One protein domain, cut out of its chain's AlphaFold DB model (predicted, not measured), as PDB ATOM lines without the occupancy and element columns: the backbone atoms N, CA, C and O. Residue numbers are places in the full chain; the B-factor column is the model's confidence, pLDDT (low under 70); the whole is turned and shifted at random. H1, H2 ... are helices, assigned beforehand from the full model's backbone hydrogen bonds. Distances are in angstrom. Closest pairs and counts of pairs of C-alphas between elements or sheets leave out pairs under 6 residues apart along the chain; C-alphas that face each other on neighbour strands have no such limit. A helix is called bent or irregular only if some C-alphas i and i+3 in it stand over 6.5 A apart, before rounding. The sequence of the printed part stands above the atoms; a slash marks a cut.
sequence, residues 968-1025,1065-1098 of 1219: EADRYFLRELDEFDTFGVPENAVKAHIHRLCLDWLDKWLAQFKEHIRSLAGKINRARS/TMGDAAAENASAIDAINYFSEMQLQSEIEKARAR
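Overview. This is residues 968 to 1025 and 1065 to 1098 of the 1219 residues of the protein "WD repeat-containing KIAA1875" of Paramuricea clavata (UniProt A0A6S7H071). Two helices make a loose T: long H2 gives the longest axis, and H4 crosses it at H4's first part, with residues 1089 to 1098 sticking out. Short H3 runs beside H2, and short H1 packs on H4. The printed part has 92 residues, H1 to H4 in chain order, all helix, loose with radius of gyration 16.9 A, spanning 57 by 38 by 19 A.

Arrangement. H1, residues 972 to 978, touches H4, residues 1076 to 1098, at 1080 to 1088 alone, about perpendicular at 75 degrees; closest C-alphas are Tyr 972 and Ser 1084, 6.0 A. H2, residues 987 to 1024, touches H4 about perpendicular at 75 degrees, H2 with residues 1002 to 1009 alone and H4 with residues 1076 to 1083 alone; closest C-alphas are Leu 1006 and Ala 1079, 5.1 A. At 1009 to 1017 alone H2 touches H3, residues 1065 to 1072, opposite ways at a shallow 10 degrees; closest C-alphas are Lys 1010 and Ala 1071, 4.7 A. O i to N i+4 pairs are within hydrogen-bond range throughout H1, H3 and H4, and 31 of 34 in H2.

Along the chain. H1 starts at C-alpha 972 (4.184, -44.730, 37.051). H2 is 56.3 A long, irregular with C-alphas 988 and 991 7.4 A apart. H4, 33.3 A, ends at C-alpha 1098 (24.191, -46.050, 39.073).

Size, cuts and confidence. Residues 1026 to 1064 are cut out, a 15.9 A gap between C-alphas. No link printed whole is long. pLDDT is under 70 at 968 to 970, 981 to 989, 1022 to 1025 and 1066.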
ATOM      1  N   GLU A 968       1.260 -43.498  29.278       61.81
ATOM      2  CA  GLU A 968       2.045 -44.336  30.189       61.81
ATOM      3  C   GLU A 968       3.003 -45.281  29.446       61.81
ATOM      4  O   GLU A 968       2.571 -46.235  28.805       61.81
ATOM      5  N   ALA A 969       4.314 -45.065  29.594       52.00
ATOM      6  CA  ALA A 969       5.327 -46.045  29.189       52.00
ATOM      7  C   ALA A 969       5.467 -47.184  30.222       52.00
ATOM      8  O   ALA A 969       5.332 -48.354  29.877       52.00
ATOM      9  N   ASP A 970       5.668 -46.831  31.501       58.53
ATOM     10  CA  ASP A 970       6.028 -47.776  32.578       58.53
ATOM     11  C   ASP A 970       5.009 -47.819  33.744       58.53
ATOM     12  O   ASP A 970       5.327 -48.276  34.842       58.53
ATOM     13  N   ARG A 971       3.780 -47.315  33.544       75.31
ATOM     14  CA  ARG A 971       2.690 -47.276  34.551       75.31
ATOM     15  C   ARG A 971       2.990 -46.536  35.868       75.31
ATOM     16  O   ARG A 971       2.413 -46.861  36.907       75.31
ATOM     17  N   TYR A 972       3.853 -45.515  35.847       80.56
ATOM     18  CA  TYR A 972       4.184 -44.730  37.051       80.56
ATOM     19  C   TYR A 972       2.952 -44.116  37.742       80.56
ATOM     20  O   TYR A 972       2.908 -44.098  38.968       80.56
ATOM     21  N   PHE A 973       1.951 -43.651  36.985       84.44
ATOM     22  CA  PHE A 973       0.720 -43.070  37.538       84.44
ATOM     23  C   PHE A 973      -0.164 -44.112  38.231       84.44
ATOM     24  O   PHE A 973      -0.545 -43.904  39.380       84.44
ATOM     25  N   LEU A 974      -0.413 -45.264  37.601       82.81
ATOM     26  CA  LEU A 974      -1.160 -46.352  38.245       82.81
ATOM     27  C   LEU A 974      -0.460 -46.870  39.507       82.81
ATOM     28  O   LEU A 974      -1.141 -47.182  40.479       82.81
ATOM     29  N   ARG A 975       0.883 -46.916  39.520       82.50
ATOM     30  CA  ARG A 975       1.637 -47.290  40.726       82.50
ATOM     31  C   ARG A 975       1.511 -46.241  41.829       82.50
ATOM     32  O   ARG A 975       1.270 -46.621  42.963       82.50
ATOM     33  N   GLU A 976       1.606 -44.947  41.509       85.06
ATOM     34  CA  GLU A 976       1.380 -43.900  42.516       85.06
ATOM     35  C   GLU A 976      -0.052 -43.959  43.076       85.06
ATOM     36  O   GLU A 976      -0.222 -43.789  44.275       85.06
ATOM     37  N   LEU A 977      -1.068 -44.307  42.273       83.88
ATOM     38  CA  LEU A 977      -2.434 -44.545  42.772       83.88
ATOM     39  C   LEU A 977      -2.558 -45.781  43.688       83.88
ATOM     40  O   LEU A 977      -3.355 -45.748  44.620       83.88
ATOM     41  N   ASP A 978      -1.791 -46.853  43.456       82.44
ATOM     42  CA  ASP A 978      -1.704 -48.005  44.379       82.44
ATOM     43  C   ASP A 978      -0.913 -47.683  45.670       82.44
ATOM     44  O   ASP A 978      -1.012 -48.421  46.649       82.44
ATOM     45  N   GLU A 979      -0.150 -46.583  45.699       81.44
ATOM     46  CA  GLU A 979       0.584 -46.084  46.875       81.44
ATOM     47  C   GLU A 979      -0.266 -45.114  47.749       81.44
ATOM     48  O   GLU A 979       0.220 -44.620  48.767       81.44
ATOM     49  N   PHE A 980      -1.541 -44.848  47.406       80.94
ATOM     50  CA  PHE A 980      -2.449 -44.012  48.219       80.94
ATOM     51  C   PHE A 980      -2.963 -44.768  49.455       80.94
ATOM     52  O   PHE A 980      -3.751 -45.710  49.349       80.94
ATOM     53  N   ASP A 981      -2.568 -44.308  50.643       66.81
ATOM     54  CA  ASP A 981      -3.024 -44.875  51.915       66.81
ATOM     55  C   ASP A 981      -4.534 -44.647  52.145       66.81
ATOM     56  O   ASP A 981      -5.082 -43.575  51.880       66.81
ATOM     57  N   THR A 982      -5.206 -45.680  52.653       66.94
ATOM     58  CA  THR A 982      -6.641 -45.703  52.981       66.94
ATOM     59  C   THR A 982      -6.918 -46.140  54.426       66.94
ATOM     60  O   THR A 982      -8.078 -46.174  54.849       66.94
ATOM     61  N   PHE A 983      -5.885 -46.453  55.217       57.81
ATOM     62  CA  PHE A 983      -6.041 -46.917  56.594       57.81
ATOM     63  C   PHE A 983      -6.563 -45.811  57.530       57.81
ATOM     64  O   PHE A 983      -6.088 -44.678  57.543       57.81
ATOM     65  N   GLY A 984      -7.535 -46.164  58.381       59.84
ATOM     66  CA  GLY A 984      -8.005 -45.325  59.493       59.84
ATOM     67  C   GLY A 984      -9.197 -44.400  59.212       59.84
ATOM     68  O   GLY A 984      -9.672 -43.745  60.139       59.84
ATOM     69  N   VAL A 985      -9.726 -44.354  57.984       66.12
ATOM     70  CA  VAL A 985     -10.924 -43.559  57.639       66.12
ATOM     71  C   VAL A 985     -12.198 -44.417  57.786       66.12
ATOM     72  O   VAL A 985     -12.219 -45.543  57.292       66.12
ATOM     73  N   PRO A 986     -13.281 -43.935  58.437       67.19
ATOM     74  CA  PRO A 986     -14.517 -44.711  58.588       67.19
ATOM     75  C   PRO A 986     -15.227 -44.919  57.242       67.19
ATOM     76  O   PRO A 986     -15.377 -43.968  56.475       67.19
ATOM     77  N   GLU A 987     -15.713 -46.141  56.985       61.97
ATOM     78  CA  GLU A 987     -16.174 -46.638  55.669       61.97
ATOM     79  C   GLU A 987     -17.042 -45.645  54.876       61.97
ATOM     80  O   GLU A 987     -16.750 -45.342  53.718       61.97
ATOM     81  N   ASN A 988     -18.055 -45.058  55.521       64.12
ATOM     82  CA  ASN A 988     -18.998 -44.115  54.903       64.12
ATOM     83  C   ASN A 988     -18.352 -42.816  54.376       64.12
ATOM     84  O   ASN A 988     -18.973 -42.112  53.581       64.12
ATOM     85  N   ALA A 989     -17.137 -42.481  54.819       68.81
ATOM     86  CA  ALA A 989     -16.383 -41.293  54.417       68.81
ATOM     87  C   ALA A 989     -15.167 -41.605  53.523       68.81
ATOM     88  O   ALA A 989     -14.588 -40.676  52.959       68.81
ATOM     89  N   VAL A 990     -14.787 -42.882  53.354       74.06
ATOM     90  CA  VAL A 990     -13.576 -43.296  52.614       74.06
ATOM     91  C   VAL A 990     -13.568 -42.736  51.190       74.06
ATOM     92  O   VAL A 990     -12.576 -42.138  50.776       74.06
ATOM     93  N   LYS A 991     -14.684 -42.834  50.452       77.06
ATOM     94  CA  LYS A 991     -14.766 -42.314  49.076       77.06
ATOM     95  C   LYS A 991     -14.581 -40.800  48.992       77.06
ATOM     96  O   LYS A 991     -13.798 -40.336  48.168       77.06
ATOM     97  N   ALA A 992     -15.252 -40.042  49.859       78.19
ATOM     98  CA  ALA A 992     -15.119 -38.588  49.900       78.19
ATOM     99  C   ALA A 992     -13.694 -38.160  50.299       78.19
ATOM    100  O   ALA A 992     -13.163 -37.195  49.755       78.19
ATOM    101  N   HIS A 993     -13.047 -38.905  51.202       81.88
ATOM    102  CA  HIS A 993     -11.656 -38.671  51.582       81.88
ATOM    103  C   HIS A 993     -10.692 -38.925  50.412       81.88
ATOM    104  O   HIS A 993      -9.887 -38.053  50.092       81.88
ATOM    105  N   ILE A 994     -10.813 -40.071  49.731       81.69
ATOM    106  CA  ILE A 994      -9.984 -40.423  48.568       81.69
ATOM    107  C   ILE A 994     -10.192 -39.427  47.425       81.69
ATOM    108  O   ILE A 994      -9.213 -38.934  46.876       81.69
ATOM    109  N   HIS A 995     -11.435 -39.059  47.099       85.44
ATOM    110  CA  HIS A 995     -11.713 -38.053  46.064       85.44
ATOM    111  C   HIS A 995     -11.046 -36.707  46.384       85.44
ATOM    112  O   HIS A 995     -10.420 -36.106  45.509       85.44
ATOM    113  N   ARG A 996     -11.064 -36.289  47.659       86.12
ATOM    114  CA  ARG A 996     -10.348 -35.096  48.131       86.12
ATOM    115  C   ARG A 996      -8.823 -35.229  48.002       86.12
ATOM    116  O   ARG A 996      -8.179 -34.267  47.602       86.12
ATOM    117  N   LEU A 997      -8.242 -36.399  48.292       85.81
ATOM    118  CA  LEU A 997      -6.808 -36.660  48.074       85.81
ATOM    119  C   LEU A 997      -6.438 -36.634  46.581       85.81
ATOM    120  O   LEU A 997      -5.402 -36.082  46.219       85.81
ATOM    121  N   CYS A 998      -7.283 -37.186  45.707       87.81
ATOM    122  CA  CYS A 998      -7.081 -37.130  44.260       87.81
ATOM    123  C   CYS A 998      -7.151 -35.688  43.730       87.81
ATOM    124  O   CYS A 998      -6.340 -35.324  42.881       87.81
ATOM    125  N   LEU A 999      -8.059 -34.854  44.254       88.69
ATOM    126  CA  LEU A 999      -8.112 -33.418  43.950       88.69
ATOM    127  C   LEU A 999      -6.854 -32.678  44.433       88.69
ATOM    128  O   LEU A 999      -6.201 -32.032  43.617       88.69
ATOM    129  N   ASP A1000      -6.462 -32.829  45.705       88.94
ATOM    130  CA  ASP A1000      -5.238 -32.223  46.260       88.94
ATOM    131  C   ASP A1000      -3.986 -32.597  45.433       88.94
ATOM    132  O   ASP A1000      -3.110 -31.763  45.186       88.94
ATOM    133  N   TRP A1001      -3.898 -33.857  44.986       91.06
ATOM    134  CA  TRP A1001      -2.810 -34.358  44.141       91.06
ATOM    135  C   TRP A1001      -2.852 -33.752  42.729       91.06
ATOM    136  O   TRP A1001      -1.819 -33.296  42.229       91.06
ATOM    137  N   LEU A1002      -4.031 -33.692  42.097       89.75
ATOM    138  CA  LEU A1002      -4.202 -33.099  40.767       89.75
ATOM    139  C   LEU A1002      -3.871 -31.605  40.768       89.75
ATOM    140  O   LEU A1002      -3.099 -31.169  39.916       89.75
ATOM    141  N   ASP A1003      -4.387 -30.833  41.726       90.25
ATOM    142  CA  ASP A1003      -4.138 -29.391  41.809       90.25
ATOM    143  C   ASP A1003      -2.655 -29.085  42.077       90.25
ATOM    144  O   ASP A1003      -2.096 -28.166  41.475       90.25
ATOM    145  N   LYS A1004      -1.969 -29.909  42.884       91.31
ATOM    146  CA  LYS A1004      -0.512 -29.836  43.088       91.31
ATOM    147  C   LYS A1004       0.267 -30.019  41.779       91.31
ATOM    148  O   LYS A1004       1.134 -29.199  41.469       91.31
ATOM    149  N   TRP A1005      -0.014 -31.068  41.002       89.00
ATOM    150  CA  TRP A1005       0.701 -31.321  39.741       89.00
ATOM    151  C   TRP A1005       0.309 -30.345  38.629       89.00
ATOM    152  O   TRP A1005       1.166 -29.918  37.854       89.00
ATOM    153  N   LEU A1006      -0.951 -29.912  38.592       88.94
ATOM    154  CA  LEU A1006      -1.450 -28.882  37.685       88.94
ATOM    155  C   LEU A1006      -0.825 -27.509  37.991       88.94
ATOM    156  O   LEU A1006      -0.452 -26.797  37.059       88.94
ATOM    157  N   ALA A1007      -0.610 -27.157  39.262       88.81
ATOM    158  CA  ALA A1007       0.149 -25.966  39.642       88.81
ATOM    159  C   ALA A1007       1.609 -26.041  39.158       88.81
ATOM    160  O   ALA A1007       2.069 -25.126  38.469       88.81
ATOM    161  N   GLN A1008       2.313 -27.151  39.424       87.56
ATOM    162  CA  GLN A1008       3.697 -27.351  38.965       87.56
ATOM    163  C   GLN A1008       3.823 -27.327  37.434       87.56
ATOM    164  O   GLN A1008       4.752 -26.722  36.896       87.56
ATOM    165  N   PHE A1009       2.868 -27.917  36.710       88.00
ATOM    166  CA  PHE A1009       2.836 -27.875  35.249       88.00
ATOM    167  C   PHE A1009       2.627 -26.445  34.719       88.00
ATOM    168  O   PHE A1009       3.342 -26.004  33.814       88.00
ATOM    169  N   LYS A1010       1.718 -25.673  35.329       87.62
ATOM    170  CA  LYS A1010       1.494 -24.255  34.993       87.62
ATOM    171  C   LYS A1010       2.729 -23.394  35.281       87.62
ATOM    172  O   LYS A1010       3.089 -22.552  34.459       87.62
ATOM    173  N   GLU A1011       3.430 -23.622  36.390       86.19
ATOM    174  CA  GLU A1011       4.722 -22.975  36.665       86.19
ATOM    175  C   GLU A1011       5.805 -23.366  35.654       86.19
ATOM    176  O   GLU A1011       6.547 -22.500  35.186       86.19
ATOM    177  N   HIS A1012       5.870 -24.637  35.249       83.62
ATOM    178  CA  HIS A1012       6.802 -25.101  34.225       83.62
ATOM    179  C   HIS A1012       6.554 -24.423  32.865       83.62
ATOM    180  O   HIS A1012       7.515 -23.973  32.235       83.62
ATOM    181  N   ILE A1013       5.291 -24.258  32.445       82.88
ATOM    182  CA  ILE A1013       4.921 -23.514  31.226       82.88
ATOM    183  C   ILE A1013       5.388 -22.053  31.310       82.88
ATOM    184  O   ILE A1013       6.101 -21.591  30.413       82.88
ATOM    185  N   ARG A1014       5.064 -21.329  32.394       82.94
ATOM    186  CA  ARG A1014       5.479 -19.921  32.574       82.94
ATOM    187  C   ARG A1014       7.002 -19.772  32.631       82.94
ATOM    188  O   ARG A1014       7.574 -18.890  31.991       82.94
ATOM    189  N   SER A1015       7.681 -20.676  33.342       82.56
ATOM    190  CA  SER A1015       9.145 -20.746  33.420       82.56
ATOM    191  C   SER A1015       9.771 -20.974  32.042       82.56
ATOM    192  O   SER A1015      10.750 -20.312  31.690       82.56
ATOM    193  N   LEU A1016       9.189 -21.855  31.221       78.19
ATOM    194  CA  LEU A1016       9.647 -22.108  29.858       78.19
ATOM    195  C   LEU A1016       9.421 -20.903  28.936       78.19
ATOM    196  O   LEU A1016      10.355 -20.500  28.242       78.19
ATOM    197  N   ALA A1017       8.239 -20.285  28.962       78.00
ATOM    198  CA  ALA A1017       7.956 -19.062  28.212       78.00
ATOM    199  C   ALA A1017       8.955 -17.943  28.570       78.00
ATOM    200  O   ALA A1017       9.588 -17.354  27.690       78.00
ATOM    201  N   GLY A1018       9.205 -17.737  29.867       75.38
ATOM    202  CA  GLY A1018      10.205 -16.795  30.372       75.38
ATOM    203  C   GLY A1018      11.664 -17.164  30.056       75.38
ATOM    204  O   GLY A1018      12.523 -16.282  30.074       75.38
ATOM    205  N   LYS A1019      11.980 -18.433  29.758       74.31
ATOM    206  CA  LYS A1019      13.298 -18.863  29.245       74.31
ATOM    207  C   LYS A1019      13.427 -18.596  27.744       74.31
ATOM    208  O   LYS A1019      14.445 -18.058  27.322       74.31
ATOM    209  N   ILE A1020      12.394 -18.904  26.957       70.88
ATOM    210  CA  ILE A1020      12.347 -18.644  25.506       70.88
ATOM    211  C   ILE A1020      12.482 -17.141  25.227       70.88
ATOM    212  O   ILE A1020      13.285 -16.744  24.381       70.88
ATOM    213  N   ASN A1021      11.768 -16.300  25.983       70.50
ATOM    214  CA  ASN A1021      11.824 -14.846  25.820       70.50
ATOM    215  C   ASN A1021      13.239 -14.294  26.121       70.50
ATOM    216  O   ASN A1021      13.800 -13.555  25.314       70.50
ATOM    217  N   ARG A1022      13.872 -14.742  27.220       65.69
ATOM    218  CA  ARG A1022      15.249 -14.347  27.598       65.69
ATOM    219  C   ARG A1022      16.333 -14.858  26.644       65.69
ATOM    220  O   ARG A1022      17.293 -14.141  26.377       65.69
ATOM    221  N   ALA A1023      16.166 -16.059  26.088       62.34
ATOM    222  CA  ALA A1023      17.063 -16.584  25.059       62.34
ATOM    223  C   ALA A1023      17.003 -15.743  23.770       62.34
ATOM    224  O   ALA A1023      18.033 -15.499  23.144       62.34
ATOM    225  N   ARG A1024      15.814 -15.241  23.399       57.06
ATOM    226  CA  ARG A1024      15.640 -14.342  22.247       57.06
ATOM    227  C   ARG A1024      16.118 -12.910  22.522       57.06
ATOM    228  O   ARG A1024      16.543 -12.242  21.586       57.06
ATOM    229  N   SER A1025      16.110 -12.456  23.777       54.41
ATOM    230  CA  SER A1025      16.636 -11.143  24.187       54.41
ATOM    231  C   SER A1025      18.154 -11.121  24.447       54.41
ATOM    232  O   SER A1025      18.652 -10.189  25.077       54.41
ATOM    233  N   THR A1065       2.765 -13.510  27.543       71.31
ATOM    234  CA  THR A1065       1.289 -13.544  27.568       71.31
ATOM    235  C   THR A1065       0.724 -14.790  26.883       71.31
ATOM    236  O   THR A1065      -0.287 -15.322  27.331       71.31
ATOM    237  N   MET A1066       1.399 -15.323  25.856       67.56
ATOM    238  CA  MET A1066       1.065 -16.644  25.300       67.56
ATOM    239  C   MET A1066       1.339 -17.789  26.289       67.56
ATOM    240  O   MET A1066       0.588 -18.756  26.315       67.56
ATOM    241  N   GLY A1067       2.397 -17.691  27.099       73.62
ATOM    242  CA  GLY A1067       2.728 -18.661  28.144       73.62
ATOM    243  C   GLY A1067       1.745 -18.640  29.314       73.62
ATOM    244  O   GLY A1067       1.367 -19.700  29.806       73.62
ATOM    245  N   ASP A1068       1.286 -17.458  29.719       74.38
ATOM    246  CA  ASP A1068       0.261 -17.304  30.750       74.38
ATOM    247  C   ASP A1068      -1.102 -17.813  30.249       74.38
ATOM    248  O   ASP A1068      -1.707 -18.657  30.908       74.38
ATOM    249  N   ALA A1069      -1.521 -17.454  29.028       76.50
ATOM    250  CA  ALA A1069      -2.731 -18.005  28.406       76.50
ATOM    251  C   ALA A1069      -2.653 -19.534  28.188       76.50
ATOM    252  O   ALA A1069      -3.650 -20.241  28.346       76.50
ATOM    253  N   ALA A1070      -1.473 -20.076  27.866       75.50
ATOM    254  CA  ALA A1070      -1.236 -21.520  27.800       75.50
ATOM    255  C   ALA A1070      -1.344 -22.194  29.179       75.50
ATOM    256  O   ALA A1070      -1.891 -23.290  29.285       75.50
ATOM    257  N   ALA A1071      -0.856 -21.544  30.241       77.88
ATOM    258  CA  ALA A1071      -0.987 -22.031  31.610       77.88
ATOM    259  C   ALA A1071      -2.436 -21.936  32.126       77.88
ATOM    260  O   ALA A1071      -2.873 -22.785  32.900       77.88
ATOM    261  N   GLU A1072      -3.224 -20.953  31.696       78.00
ATOM    262  CA  GLU A1072      -4.653 -20.886  32.026       78.00
ATOM    263  C   GLU A1072      -5.436 -22.036  31.378       78.00
ATOM    264  O   GLU A1072      -6.177 -22.724  32.081       78.00
ATOM    265  N   ASN A1073      -5.174 -22.329  30.098       80.00
ATOM    266  CA  ASN A1073      -5.844 -23.382  29.319       80.00
ATOM    267  C   ASN A1073      -5.318 -24.822  29.546       80.00
ATOM    268  O   ASN A1073      -5.800 -25.747  28.894       80.00
ATOM    269  N   ALA A1074      -4.336 -25.038  30.428       81.06
ATOM    270  CA  ALA A1074      -3.745 -26.361  30.662       81.06
ATOM    271  C   ALA A1074      -4.714 -27.347  31.354       81.06
ATOM    272  O   ALA A1074      -5.361 -26.996  32.346       81.06
ATOM    273  N   SER A1075      -4.772 -28.588  30.856       82.00
ATOM    274  CA  SER A1075      -5.680 -29.645  31.318       82.00
ATOM    275  C   SER A1075      -5.111 -30.462  32.485       82.00
ATOM    276  O   SER A1075      -3.899 -30.613  32.637       82.00
ATOM    277  N   ALA A1076      -5.996 -31.085  33.271       84.44
ATOM    278  CA  ALA A1076      -5.618 -32.075  34.285       84.44
ATOM    279  C   ALA A1076      -4.916 -33.309  33.674       84.44
ATOM    280  O   ALA A1076      -4.055 -33.912  34.309       84.44
ATOM    281  N   ILE A1077      -5.229 -33.650  32.419       85.12
ATOM    282  CA  ILE A1077      -4.596 -34.757  31.680       85.12
ATOM    283  C   ILE A1077      -3.131 -34.434  31.363       85.12
ATOM    284  O   ILE A1077      -2.254 -35.285  31.515       85.12
ATOM    285  N   ASP A1078      -2.848 -33.184  30.982       85.44
ATOM    286  CA  ASP A1078      -1.490 -32.723  30.683       85.44
ATOM    287  C   ASP A1078      -0.603 -32.785  31.940       85.44
ATOM    288  O   ASP A1078       0.575 -33.129  31.855       85.44
ATOM    289  N   ALA A1079      -1.183 -32.530  33.121       87.19
ATOM    290  CA  ALA A1079      -0.499 -32.654  34.406       87.19
ATOM    291  C   ALA A1079      -0.134 -34.114  34.759       87.19
ATOM    292  O   ALA A1079       0.966 -34.352  35.259       87.19
ATOM    293  N   ILE A1080      -0.990 -35.099  34.448       87.44
ATOM    294  CA  ILE A1080      -0.683 -36.533  34.648       87.44
ATOM    295  C   ILE A1080       0.398 -37.014  33.660       87.44
ATOM    296  O   ILE A1080       1.310 -37.760  34.034       87.44
ATOM    297  N   ASN A1081       0.346 -36.546  32.409       88.12
ATOM    298  CA  ASN A1081       1.406 -36.794  31.426       88.12
ATOM    299  C   ASN A1081       2.746 -36.189  31.888       88.12
ATOM    300  O   ASN A1081       3.775 -36.863  31.846       88.12
ATOM    301  N   TYR A1082       2.732 -34.956  32.405       86.50
ATOM    302  CA  TYR A1082       3.911 -34.280  32.954       86.50
ATOM    303  C   TYR A1082       4.496 -34.990  34.185       86.50
ATOM    304  O   TYR A1082       5.714 -35.155  34.269       86.50
ATOM    305  N   PHE A1083       3.652 -35.473  35.104       88.25
ATOM    306  CA  PHE A1083       4.070 -36.332  36.217       88.25
ATOM    307  C   PHE A1083       4.812 -37.582  35.715       88.25
ATOM    308  O   PHE A1083       5.917 -37.886  36.170       88.25
ATOM    309  N   SER A1084       4.233 -38.273  34.730       85.12
ATOM    310  CA  SER A1084       4.786 -39.513  34.175       85.12
ATOM    311  C   SER A1084       6.134 -39.288  33.471       85.12
ATOM    312  O   SER A1084       7.066 -40.073  33.657       85.12
ATOM    313  N   GLU A1085       6.280 -38.186  32.725       83.56
ATOM    314  CA  GLU A1085       7.550 -37.775  32.104       83.56
ATOM    315  C   GLU A1085       8.615 -37.412  33.159       83.56
ATOM    316  O   GLU A1085       9.784 -37.778  33.014       83.56
ATOM    317  N   MET A1086       8.217 -36.756  34.257       83.81
ATOM    318  CA  MET A1086       9.117 -36.388  35.355       83.81
ATOM    319  C   MET A1086       9.647 -37.616  36.114       83.81
ATOM    320  O   MET A1086      10.847 -37.697  36.393       83.81
ATOM    321  N   GLN A1087       8.786 -38.599  36.404       84.56
ATOM    322  CA  GLN A1087       9.194 -39.858  37.043       84.56
ATOM    323  C   GLN A1087      10.133 -40.670  36.136       84.56
ATOM    324  O   GLN A1087      11.184 -41.133  36.591       84.56
ATOM    325  N   LEU A1088       9.830 -40.755  34.834       81.12
ATOM    326  CA  LEU A1088      10.708 -41.390  33.847       81.12
ATOM    327  C   LEU A1088      12.083 -40.701  33.775       81.12
ATOM    328  O   LEU A1088      13.112 -41.382  33.774       81.12
ATOM    329  N   GLN A1089      12.144 -39.362  33.769       80.56
ATOM    330  CA  GLN A1089      13.435 -38.665  33.805       80.56
ATOM    331  C   GLN A1089      14.184 -38.930  35.125       80.56
ATOM    332  O   GLN A1089      15.400 -39.130  35.087       80.56
ATOM    333  N   SER A1090      13.484 -39.005  36.265       82.81
ATOM    334  CA  SER A1090      14.084 -39.354  37.562       82.81
ATOM    335  C   SER A1090      14.750 -40.734  37.534       82.81
ATOM    336  O   SER A1090      15.910 -40.856  37.929       82.81
ATOM    337  N   GLU A1091      14.078 -41.767  37.015       80.25
ATOM    338  CA  GLU A1091      14.674 -43.107  36.879       80.25
ATOM    339  C   GLU A1091      15.811 -43.155  35.851       80.25
ATOM    340  O   GLU A1091      16.835 -43.790  36.106       80.25
ATOM    341  N   ILE A1092      15.730 -42.411  34.743       77.94
ATOM    342  CA  ILE A1092      16.852 -42.279  33.797       77.94
ATOM    343  C   ILE A1092      18.071 -41.620  34.466       77.94
ATOM    344  O   ILE A1092      19.211 -42.024  34.214       77.94
ATOM    345  N   GLU A1093      17.874 -40.621  35.327       79.56
ATOM    346  CA  GLU A1093      18.964 -39.952  36.043       79.56
ATOM    347  C   GLU A1093      19.519 -40.809  37.197       79.56
ATOM    348  O   GLU A1093      20.742 -40.909  37.323       79.56
ATOM    349  N   LYS A1094      18.678 -41.559  37.926       80.81
ATOM    350  CA  LYS A1094      19.111 -42.610  38.872       80.81
ATOM    351  C   LYS A1094      19.903 -43.720  38.170       80.81
ATOM    352  O   LYS A1094      20.953 -44.131  38.659       80.81
ATOM    353  N   ALA A1095      19.457 -44.188  37.003       75.12
ATOM    354  CA  ALA A1095      20.148 -45.209  36.214       75.12
ATOM    355  C   ALA A1095      21.499 -44.711  35.673       75.12
ATOM    356  O   ALA A1095      22.479 -45.461  35.660       75.12
ATOM    357  N   ARG A1096      21.594 -43.431  35.286       76.00
ATOM    358  CA  ARG A1096      22.875 -42.779  34.970       76.00
ATOM    359  C   ARG A1096      23.776 -42.697  36.199       76.00
ATOM    360  O   ARG A1096      24.930 -43.094  36.099       76.00
ATOM    361  N   ALA A1097      23.263 -42.260  37.349       76.12
ATOM    362  CA  ALA A1097      24.023 -42.204  38.598       76.12
ATOM    363  C   ALA A1097      24.570 -43.588  38.996       76.12
ATOM    364  O   ALA A1097      25.760 -43.706  39.275       76.12
ATOM    365  N   ARG A1098      23.756 -44.651  38.892       71.56
ATOM    366  CA  ARG A1098      24.191 -46.050  39.073       71.56
ATOM    367  C   ARG A1098      25.288 -46.460  38.079       71.56
ATOM    368  O   ARG A1098      26.263 -47.089  38.475       71.56
TER     369      ARG A1098